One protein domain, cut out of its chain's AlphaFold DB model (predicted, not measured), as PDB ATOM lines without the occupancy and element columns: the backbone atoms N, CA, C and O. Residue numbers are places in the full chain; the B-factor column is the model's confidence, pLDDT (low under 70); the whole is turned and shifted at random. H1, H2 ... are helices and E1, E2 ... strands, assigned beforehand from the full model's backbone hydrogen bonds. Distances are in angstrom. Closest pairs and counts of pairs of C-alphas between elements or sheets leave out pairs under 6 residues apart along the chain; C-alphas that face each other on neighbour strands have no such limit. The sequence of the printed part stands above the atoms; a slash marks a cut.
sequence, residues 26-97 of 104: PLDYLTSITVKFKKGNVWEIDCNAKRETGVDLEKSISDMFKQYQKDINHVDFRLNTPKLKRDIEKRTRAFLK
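Overview. This is residues 26 to 97 of the 104 residues of an uncharacterized protein of Euryarchaeota archaeon (UniProt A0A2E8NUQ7). A small antiparallel sheet, order E2 - E1 - E3, is grazed by helix H2, while residues 85 to 97 of H3 stick out as an arm. The printed part has 72 residues, with named elements E1, E2, H1, H2, E3, H3 in chain order; the class is mixed. It is loose, radius of gyration of the C-alphas 15.4 A, spanning 51 by 25 by 18 A.

Along the chain. E1, residues 30 to 37, begins at C-alpha (171.989, 239.726, 357.904) and measures 20.1 A, as does E3, residues 72 to 79. E2 is residues 42 to 46, 12.9 A; H1 50 to 53, 5.3 A; H2 57 to 68, 16.2 A. H3, residues 81 to 97, 23.7 A, ends at C-alpha (155.570, 235.317, 380.906).

Arrangement. Inner strand E1 is antiparallel to E3 at 166 degrees, with N 34 and O 76 2.9 A apart, within hydrogen-bond range. E1 and E2 form a hairpin, antiparallel at 165 degrees, with N 35 and O 43 within range at 2.8 A. E2, H1, H2 and E3 make a split strand-helix-strand unit, same-way strands with E1 between, its crossover right-handed. H2 only grazes the sheet; H1 and H3 are not on it. Every O i to N i+4 pair in H2 and H3 is within range; H1 is too short for one.

Size, cuts and confidence. The farthest C-alphas, Lys 39 and Lys 97, are 52.1 A apart. The printed part has no cut, and its links between named elements are tight. pLDDT is under 70 at residues 26 to 28 and 48 to 57.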
ATOM      1  N   PRO A  26     164.313 239.799 358.720       60.53
ATOM      2  CA  PRO A  26     164.707 241.174 359.000       60.53
ATOM      3  C   PRO A  26     166.188 241.368 358.659       60.53
ATOM      4  O   PRO A  26     167.045 240.625 359.156       60.53
ATOM      5  N   LEU A  27     166.501 242.395 357.862       65.00
ATOM      6  CA  LEU A  27     167.877 242.742 357.476       65.00
ATOM      7  C   LEU A  27     168.811 242.958 358.679       65.00
ATOM      8  O   LEU A  27     170.017 242.767 358.569       65.00
ATOM      9  N   ASP A  28     168.257 243.266 359.853       67.38
ATOM     10  CA  ASP A  28     168.983 243.438 361.116       67.38
ATOM     11  C   ASP A  28     169.807 242.223 361.573       67.38
ATOM     12  O   ASP A  28     170.651 242.342 362.476       67.38
ATOM     13  N   TYR A  29     169.532 241.043 361.016       72.31
ATOM     14  CA  TYR A  29     170.241 239.804 361.331       72.31
ATOM     15  C   TYR A  29     171.159 239.340 360.196       72.31
ATOM     16  O   TYR A  29     171.921 238.389 360.389       72.31
ATOM     17  N   LEU A  30     171.123 240.009 359.040       75.75
ATOM     18  CA  LEU A  30     171.989 239.726 357.904       75.75
ATOM     19  C   LEU A  30     173.390 240.284 358.149       75.75
ATOM     20  O   LEU A  30     173.584 241.451 358.468       75.75
ATOM     21  N   THR A  31     174.376 239.407 358.014       78.12
ATOM     22  CA  THR A  31     175.802 239.724 358.107       78.12
ATOM     23  C   THR A  31     176.344 240.071 356.728       78.12
ATOM     24  O   THR A  31     176.886 241.152 356.539       78.12
ATOM     25  N   SER A  32     176.137 239.195 355.747       79.69
ATOM     26  CA  SER A  32     176.502 239.454 354.356       79.69
ATOM     27  C   SER A  32     175.584 238.703 353.397       79.69
ATOM     28  O   SER A  32     174.916 237.739 353.778       79.69
ATOM     29  N   ILE A  33     175.523 239.175 352.156       81.06
ATOM     30  CA  ILE A  33     174.786 238.542 351.062       81.06
ATOM     31  C   ILE A  33     175.784 238.250 349.959       81.06
ATOM     32  O   ILE A  33     176.468 239.160 349.494       81.06
ATOM     33  N   THR A  34     175.859 236.998 349.530       82.19
ATOM     34  CA  THR A  34     176.730 236.587 348.434       82.19
ATOM     35  C   THR A  34     175.870 236.199 347.241       82.19
ATOM     36  O   THR A  34     175.106 235.238 347.286       82.19
ATOM     37  N   VAL A  35     175.983 236.952 346.153       82.31
ATOM     38  CA  VAL A  35     175.249 236.715 344.908       82.31
ATOM     39  C   VAL A  35     176.201 236.087 343.903       82.31
ATOM     40  O   VAL A  35     177.219 236.681 343.548       82.31
ATOM     41  N   LYS A  36     175.873 234.884 343.435       82.44
ATOM     42  CA  LYS A  36     176.621 234.175 342.395       82.44
ATOM     43  C   LYS A  36     175.863 234.276 341.080       82.44
ATOM     44  O   LYS A  36     174.736 233.789 340.960       82.44
ATOM     45  N   PHE A  37     176.492 234.879 340.082       84.56
ATOM     46  CA  PHE A  37     175.944 234.998 338.736       84.56
ATOM     47  C   PHE A  37     176.362 233.808 337.866       84.56
ATOM     48  O   PHE A  37     177.432 233.228 338.041       84.56
ATOM     49  N   LYS A  38     175.548 233.483 336.859       81.50
ATOM     50  CA  LYS A  38     175.807 232.405 335.884       81.50
ATOM     51  C   LYS A  38     177.111 232.597 335.108       81.50
ATOM     52  O   LYS A  38     177.709 231.626 334.666       81.50
ATOM     53  N   LYS A  39     177.567 233.845 334.974       79.50
ATOM     54  CA  LYS A  39     178.827 234.212 334.309       79.50
ATOM     55  C   LYS A  39     180.071 234.068 335.204       79.50
ATOM     56  O   LYS A  39     181.147 234.473 334.788       79.50
ATOM     57  N   GLY A  40     179.933 233.530 336.420       75.50
ATOM     58  CA  GLY A  40     181.043 233.315 337.359       75.50
ATOM     59  C   GLY A  40     181.383 234.519 338.242       75.50
ATOM     60  O   GLY A  40     182.218 234.402 339.133       75.50
ATOM     61  N   ASN A  41     180.714 235.658 338.047       81.44
ATOM     62  CA  ASN A  41     180.869 236.810 338.929       81.44
ATOM     63  C   ASN A  41     180.257 236.503 340.301       81.44
ATOM     64  O   ASN A  41     179.156 235.952 340.389       81.44
ATOM     65  N   VAL A  42     180.959 236.894 341.362       83.44
ATOM     66  CA  VAL A  42     180.498 236.765 342.746       83.44
ATOM     67  C   VAL A  42     180.506 238.147 343.373       83.44
ATOM     68  O   VAL A  42     181.539 238.812 343.387       83.44
ATOM     69  N   TRP A  43     179.350 238.598 343.847       81.56
ATOM     70  CA  TRP A  43     179.226 239.857 344.577       81.56
ATOM     71  C   TRP A  43     178.998 239.552 346.046       81.56
ATOM     72  O   TRP A  43     178.094 238.791 346.381       81.56
ATOM     73  N   GLU A  44     179.803 240.154 346.913       80.06
ATOM     74  CA  GLU A  44     179.618 240.085 348.356       80.06
ATOM     75  C   GLU A  44     179.182 241.455 348.869       80.06
ATOM     76  O   GLU A  44     179.877 242.457 348.706       80.06
ATOM     77  N   ILE A  45     177.992 241.499 349.458       78.06
ATOM     78  CA  ILE A  45     177.398 242.699 350.029       78.06
ATOM     79  C   ILE A  45     177.465 242.552 351.542       78.06
ATOM     80  O   ILE A  45     176.693 241.794 352.135       78.06
ATOM     81  N   ASP A  46     178.361 243.300 352.178       76.19
ATOM     82  CA  ASP A  46     178.387 243.398 353.634       76.19
ATOM     83  C   ASP A  46     177.170 244.212 354.122       76.19
ATOM     84  O   ASP A  46     176.861 245.316 353.646       76.19
ATOM     85  N   CYS A  47     176.413 243.620 355.041       72.94
ATOM     86  CA  CYS A  47     175.231 244.226 355.642       72.94
ATOM     87  C   CYS A  47     175.519 244.823 357.028       72.94
ATOM     88  O   CYS A  47     174.755 245.672 357.482       72.94
ATOM     89  N   ASN A  48     176.643 244.486 357.671       67.50
ATOM     90  CA  ASN A  48     177.042 245.080 358.949       67.50
ATOM     91  C   ASN A  48     177.468 246.547 358.808       67.50
ATOM     92  O   ASN A  48     177.158 247.354 359.686       67.50
ATOM     93  N   ALA A  49     178.104 246.911 357.689       59.38
ATOM     94  CA  ALA A  49     178.573 248.278 357.406       59.38
ATOM     95  C   ALA A  49     177.435 249.325 357.316       59.38
ATOM     96  O   ALA A  49     177.661 250.534 357.320       59.38
ATOM     97  N   LYS A  50     176.183 248.864 357.246       55.06
ATOM     98  CA  LYS A  50     174.988 249.685 357.007       55.06
ATOM     99  C   LYS A  50     174.506 250.424 358.247       55.06
ATOM    100  O   LYS A  50     173.807 251.424 358.111       55.06
ATOM    101  N   ARG A  51     174.914 249.984 359.446       53.94
ATOM    102  CA  ARG A  51     174.629 250.728 360.685       53.94
ATOM    103  C   ARG A  51     175.224 252.135 360.681       53.94
ATOM    104  O   ARG A  51     174.725 252.979 361.412       53.94
ATOM    105  N   GLU A  52     176.245 252.382 359.865       49.59
ATOM    106  CA  GLU A  52     176.981 253.649 359.859       49.59
ATOM    107  C   GLU A  52     176.590 254.584 358.706       49.59
ATOM    108  O   GLU A  52     176.793 255.788 358.811       49.59
ATOM    109  N   THR A  53     176.006 254.068 357.619       53.16
ATOM    110  CA  THR A  53     175.868 254.823 356.355       53.16
ATOM    111  C   THR A  53     174.435 255.174 355.945       53.16
ATOM    112  O   THR A  53     174.264 255.972 355.030       53.16
ATOM    113  N   GLY A  54     173.397 254.630 356.596       55.78
ATOM    114  CA  GLY A  54     171.998 255.040 356.360       55.78
ATOM    115  C   GLY A  54     171.466 254.786 354.939       55.78
ATOM    116  O   GLY A  54     170.430 255.326 354.562       55.78
ATOM    117  N   VAL A  55     172.175 253.986 354.139       59.75
ATOM    118  CA  VAL A  55     171.795 253.660 352.759       59.75
ATOM    119  C   VAL A  55     170.630 252.673 352.766       59.75
ATOM    120  O   VAL A  55     170.674 251.665 353.474       59.75
ATOM    121  N   ASP A  56     169.621 252.954 351.937       68.25
ATOM    122  CA  ASP A  56     168.429 252.126 351.741       68.25
ATOM    123  C   ASP A  56     168.780 250.814 351.017       68.25
ATOM    124  O   ASP A  56     168.697 250.654 349.796       68.25
ATOM    125  N   LEU A  57     169.276 249.884 351.825       69.62
ATOM    126  CA  LEU A  57     169.755 248.561 351.459       69.62
ATOM    127  C   LEU A  57     168.714 247.761 350.690       69.62
ATOM    128  O   LEU A  57     169.043 247.098 349.707       69.62
ATOM    129  N   GLU A  58     167.468 247.837 351.154       70.62
ATOM    130  CA  GLU A  58     166.334 247.147 350.552       70.62
ATOM    131  C   GLU A  58     166.138 247.614 349.126       70.62
ATOM    132  O   GLU A  58     166.006 246.787 348.225       70.62
ATOM    133  N   LYS A  59     166.191 248.929 348.902       75.31
ATOM    134  CA  LYS A  59     166.038 249.496 347.570       75.31
ATOM    135  C   LYS A  59     167.161 249.055 346.637       75.31
ATOM    136  O   LYS A  59     166.876 248.531 345.564       75.31
ATOM    137  N   SER A  60     168.423 249.177 347.052       75.50
ATOM    138  CA  SER A  60     169.559 248.763 346.215       75.50
ATOM    139  C   SER A  60     169.555 247.265 345.903       75.50
ATOM    140  O   SER A  60     169.849 246.868 344.778       75.50
ATOM    141  N   ILE A  61     169.191 246.427 346.876       75.69
ATOM    142  CA  ILE A  61     169.051 244.983 346.670       75.69
ATOM    143  C   ILE A  61     167.874 244.670 345.747       75.69
ATOM    144  O   ILE A  61     168.007 243.836 344.856       75.69
ATOM    145  N   SER A  62     166.733 245.329 345.940       77.81
ATOM    146  CA  SER A  62     165.540 245.147 345.110       77.81
ATOM    147  C   SER A  62     165.824 245.523 343.659       77.81
ATOM    148  O   SER A  62     165.501 244.762 342.749       77.81
ATOM    149  N   ASP A  63     166.496 246.652 343.439       81.06
ATOM    150  CA  ASP A  63     166.876 247.115 342.108       81.06
ATOM    151  C   ASP A  63     167.905 246.171 341.462       81.06
ATOM    152  O   ASP A  63     167.742 245.793 340.299       81.06
ATOM    153  N   MET A  64     168.892 245.682 342.224       79.81
ATOM    154  CA  MET A  64     169.837 244.660 341.758       79.81
ATOM    155  C   MET A  64     169.117 243.362 341.373       79.81
ATOM    156  O   MET A  64     169.366 242.815 340.296       79.81
ATOM    157  N   PHE A  65     168.214 242.862 342.221       78.00
ATOM    158  CA  PHE A  65     167.465 241.647 341.923       78.00
ATOM    159  C   PHE A  65     166.596 241.818 340.686       78.00
ATOM    160  O   PHE A  65     166.604 240.926 339.847       78.00
ATOM    161  N   LYS A  66     165.920 242.958 340.513       81.25
ATOM    162  CA  LYS A  66     165.134 243.247 339.302       81.25
ATOM    163  C   LYS A  66     165.999 243.296 338.048       81.25
ATOM    164  O   LYS A  66     165.611 242.750 337.018       81.25
ATOM    165  N   GLN A  67     167.163 243.940 338.124       81.75
ATOM    166  CA  GLN A  67     168.035 244.129 336.969       81.75
ATOM    167  C   GLN A  67     168.717 242.824 336.541       81.75
ATOM    168  O   GLN A  67     168.788 242.532 335.348       81.75
ATOM    169  N   TYR A  68     169.186 242.023 337.500       80.00
ATOM    170  CA  TYR A  68     170.010 240.847 337.223       80.00
ATOM    171  C   TYR A  68     169.304 239.508 337.471       80.00
ATOM    172  O   TYR A  68     169.948 238.466 337.380       80.00
ATOM    173  N   GLN A  69     167.987 239.496 337.715       76.50
ATOM    174  CA  GLN A  69     167.206 238.284 338.018       76.50
ATOM    175  C   GLN A  69     167.502 237.109 337.077       76.50
ATOM    176  O   GLN A  69     167.566 235.960 337.503       76.50
ATOM    177  N   LYS A  70     167.687 237.395 335.784       80.19
ATOM    178  CA  LYS A  70     167.911 236.385 334.737       80.19
ATOM    179  C   LYS A  70     169.310 235.758 334.793       80.19
ATOM    180  O   LYS A  70     169.480 234.596 334.409       80.19
ATOM    181  N   ASP A  71     170.281 236.514 335.299       82.31
ATOM    182  CA  ASP A  71     171.699 236.157 335.348       82.31
ATOM    183  C   ASP A  71     172.133 235.623 336.715       82.31
ATOM    184  O   ASP A  71     173.219 235.050 336.831       82.31
ATOM    185  N   ILE A  72     171.304 235.777 337.748       81.88
ATOM    186  CA  ILE A  72     171.559 235.222 339.077       81.88
ATOM    187  C   ILE A  72     171.394 233.701 339.019       81.88
ATOM    188  O   ILE A  72     170.407 233.174 338.505       81.88
ATOM    189  N   ASN A  73     172.402 232.990 339.520       82.62
ATOM    190  CA  ASN A  73     172.375 231.540 339.672       82.62
ATOM    191  C   ASN A  73     171.986 231.157 341.102       82.62
ATOM    192  O   ASN A  73     171.124 230.313 341.318       82.62
ATOM    193  N   HIS A  74     172.629 231.795 342.081       78.06
ATOM    194  CA  HIS A  74     172.410 231.498 343.487       78.06
ATOM    195  C   HIS A  74     172.585 232.745 344.353       78.06
ATOM    196  O   HIS A  74     173.394 233.620 344.037       78.06
ATOM    197  N   VAL A  75     171.829 232.806 345.448       78.56
ATOM    198  CA  VAL A  75     171.912 233.867 346.451       78.56
ATOM    199  C   VAL A  75     172.093 233.204 347.806       78.56
ATOM    200  O   VAL A  75     171.198 232.520 348.291       78.56
ATOM    201  N   ASP A  76     173.256 233.423 348.399       80.88
ATOM    202  CA  ASP A  76     173.611 232.952 349.727       80.88
ATOM    203  C   ASP A  76     173.399 234.089 350.737       80.88
ATOM    204  O   ASP A  76     173.898 235.205 350.565       80.88
ATOM    205  N   PHE A  77     172.683 233.802 351.823       78.44
ATOM    206  CA  PHE A  77     172.451 234.743 352.919       78.44
ATOM    207  C   PHE A  77     173.236 234.305 354.150       78.44
ATOM    208  O   PHE A  77     173.013 233.222 354.694       78.44
ATOM    209  N   ARG A  78     174.134 235.160 354.642       81.44
ATOM    210  CA  ARG A  78     174.867 234.906 355.881       81.44
ATOM    211  C   ARG A  78     174.170 235.598 357.038       81.44
ATOM    212  O   ARG A  78     174.117 236.823 357.093       81.44
ATOM    213  N   LEU A  79     173.672 234.813 357.986       77.06
ATOM    214  CA  LEU A  79     172.905 235.305 359.127       77.06
ATOM    215  C   LEU A  79     173.708 235.239 360.432       77.06
ATOM    216  O   LEU A  79     174.456 234.291 360.675       77.06
ATOM    217  N   ASN A  80     173.493 236.206 361.324       80.00
ATOM    218  CA  ASN A  80     173.971 236.140 362.701       80.00
ATOM    219  C   ASN A  80     172.987 235.330 363.565       80.00
ATOM    220  O   ASN A  80     172.189 235.880 364.334       80.00
ATOM    221  N   THR A  81     173.057 234.004 363.444       76.56
ATOM    222  CA  THR A  81     172.228 233.056 364.208       76.56
ATOM    223  C   THR A  81     172.310 233.255 365.728       76.56
ATOM    224  O   THR A  81     171.265 233.195 366.380       76.56
ATOM    225  N   PRO A  82     173.479 233.551 366.337       81.00
ATOM    226  CA  PRO A  82     173.552 233.837 367.771       81.00
ATOM    227  C   PRO A  82     172.680 235.016 368.216       81.00
ATOM    228  O   PRO A  82     172.027 234.935 369.258       81.00
ATOM    229  N   LYS A  83     172.656 236.106 367.438       79.81
ATOM    230  CA  LYS A  83     171.812 237.274 367.723       79.81
ATOM    231  C   LYS A  83     170.334 236.930 367.541       79.81
ATOM    232  O   LYS A  83     169.547 237.170 368.452       79.81
ATOM    233  N   LEU A  84     169.990 236.290 366.421       78.19
ATOM    234  CA  LEU A  84     168.613 235.889 366.129       78.19
ATOM    235  C   LEU A  84     168.040 234.980 367.225       78.19
ATOM    236  O   LEU A  84     166.947 235.228 367.735       78.19
ATOM    237  N   LYS A  85     168.802 233.965 367.643       78.69
ATOM    238  CA  LYS A  85     168.406 233.045 368.712       78.69
ATOM    239  C   LYS A  85     168.097 233.791 370.007       78.69
ATOM    240  O   LYS A  85     167.049 233.571 370.602       78.69
ATOM    241  N   ARG A  86     168.972 234.706 370.434       81.56
ATOM    242  CA  ARG A  86     168.770 235.481 371.672       81.56
ATOM    243  C   ARG A  86     167.501 236.327 371.627       81.56
ATOM    244  O   ARG A  86     166.772 236.377 372.619       81.56
ATOM    245  N   ASP A  87     167.235 236.974 370.499       77.81
ATOM    246  CA  ASP A  87     166.087 237.870 370.366       77.81
ATOM    247  C   ASP A  87     164.768 237.098 370.298       77.81
ATOM    248  O   ASP A  87     163.813 237.452 371.000       77.81
ATOM    249  N   ILE A  88     164.730 235.986 369.558       77.75
ATOM    250  CA  ILE A  88     163.570 235.092 369.563       77.75
ATOM    251  C   ILE A  88     163.382 234.486 370.966       77.75
ATOM    252  O   ILE A  88     162.269 234.512 371.480       77.75
ATOM    253  N   GLU A  89     164.438 234.047 371.662       79.00
ATOM    254  CA  GLU A  89     164.333 233.486 373.020       79.00
ATOM    255  C   GLU A  89     163.770 234.511 374.002       79.00
ATOM    256  O   GLU A  89     162.922 234.189 374.838       79.00
ATOM    257  N   LYS A  90     164.221 235.765 373.904       81.31
ATOM    258  CA  LYS A  90     163.726 236.869 374.728       81.31
ATOM    259  C   LYS A  90     162.255 237.153 374.438       81.31
ATOM    260  O   LYS A  90     161.486 237.316 375.387       81.31
ATOM    261  N   ARG A  91     161.859 237.186 373.162       75.50
ATOM    262  CA  ARG A  91     160.470 237.409 372.740       75.50
ATOM    263  C   ARG A  91     159.564 236.271 373.195       75.50
ATOM    264  O   ARG A  91     158.527 236.540 373.794       75.50
ATOM    265  N   THR A  92     159.990 235.025 373.013       77.75
ATOM    266  CA  THR A  92     159.276 233.830 373.473       77.75
ATOM    267  C   THR A  92     159.167 233.813 374.993       77.75
ATOM    268  O   THR A  92     158.078 233.622 375.521       77.75
ATOM    269  N   ARG A  93     160.242 234.122 375.732       78.69
ATOM    270  CA  ARG A  93     160.188 234.233 377.201       78.69
ATOM    271  C   ARG A  93     159.224 235.329 377.655       78.69
ATOM    272  O   ARG A  93     158.498 235.132 378.625       78.69
ATOM    273  N   ALA A  94     159.225 236.481 376.987       77.81
ATOM    274  CA  ALA A  94     158.314 237.581 377.295       77.81
ATOM    275  C   ALA A  94     156.853 237.205 377.008       77.81
ATOM    276  O   ALA A  94     155.986 237.495 377.831       77.81
ATOM    277  N   PHE A  95     156.605 236.519 375.892       73.81
ATOM    278  CA  PHE A  95     155.293 235.995 375.525       73.81
ATOM    279  C   PHE A  95     154.796 234.952 376.534       73.81
ATOM    280  O   PHE A  95     153.705 235.100 377.066       73.81
ATOM    281  N   LEU A  96     155.621 233.960 376.879       80.00
ATOM    282  CA  LEU A  96     155.281 232.941 377.880       80.00
ATOM    283  C   LEU A  96     155.043 233.545 379.270       80.00
ATOM    284  O   LEU A  96     154.204 233.054 380.017       80.00
ATOM    285  N   LYS A  97     155.759 234.620 379.627       80.81
ATOM    286  CA  LYS A  97     155.570 235.317 380.906       80.81
ATOM    287  C   LYS A  97     154.260 236.111 380.955       80.81
ATOM    288  O   LYS A  97     153.702 236.231 382.036       80.81
TER     289      LYS A  97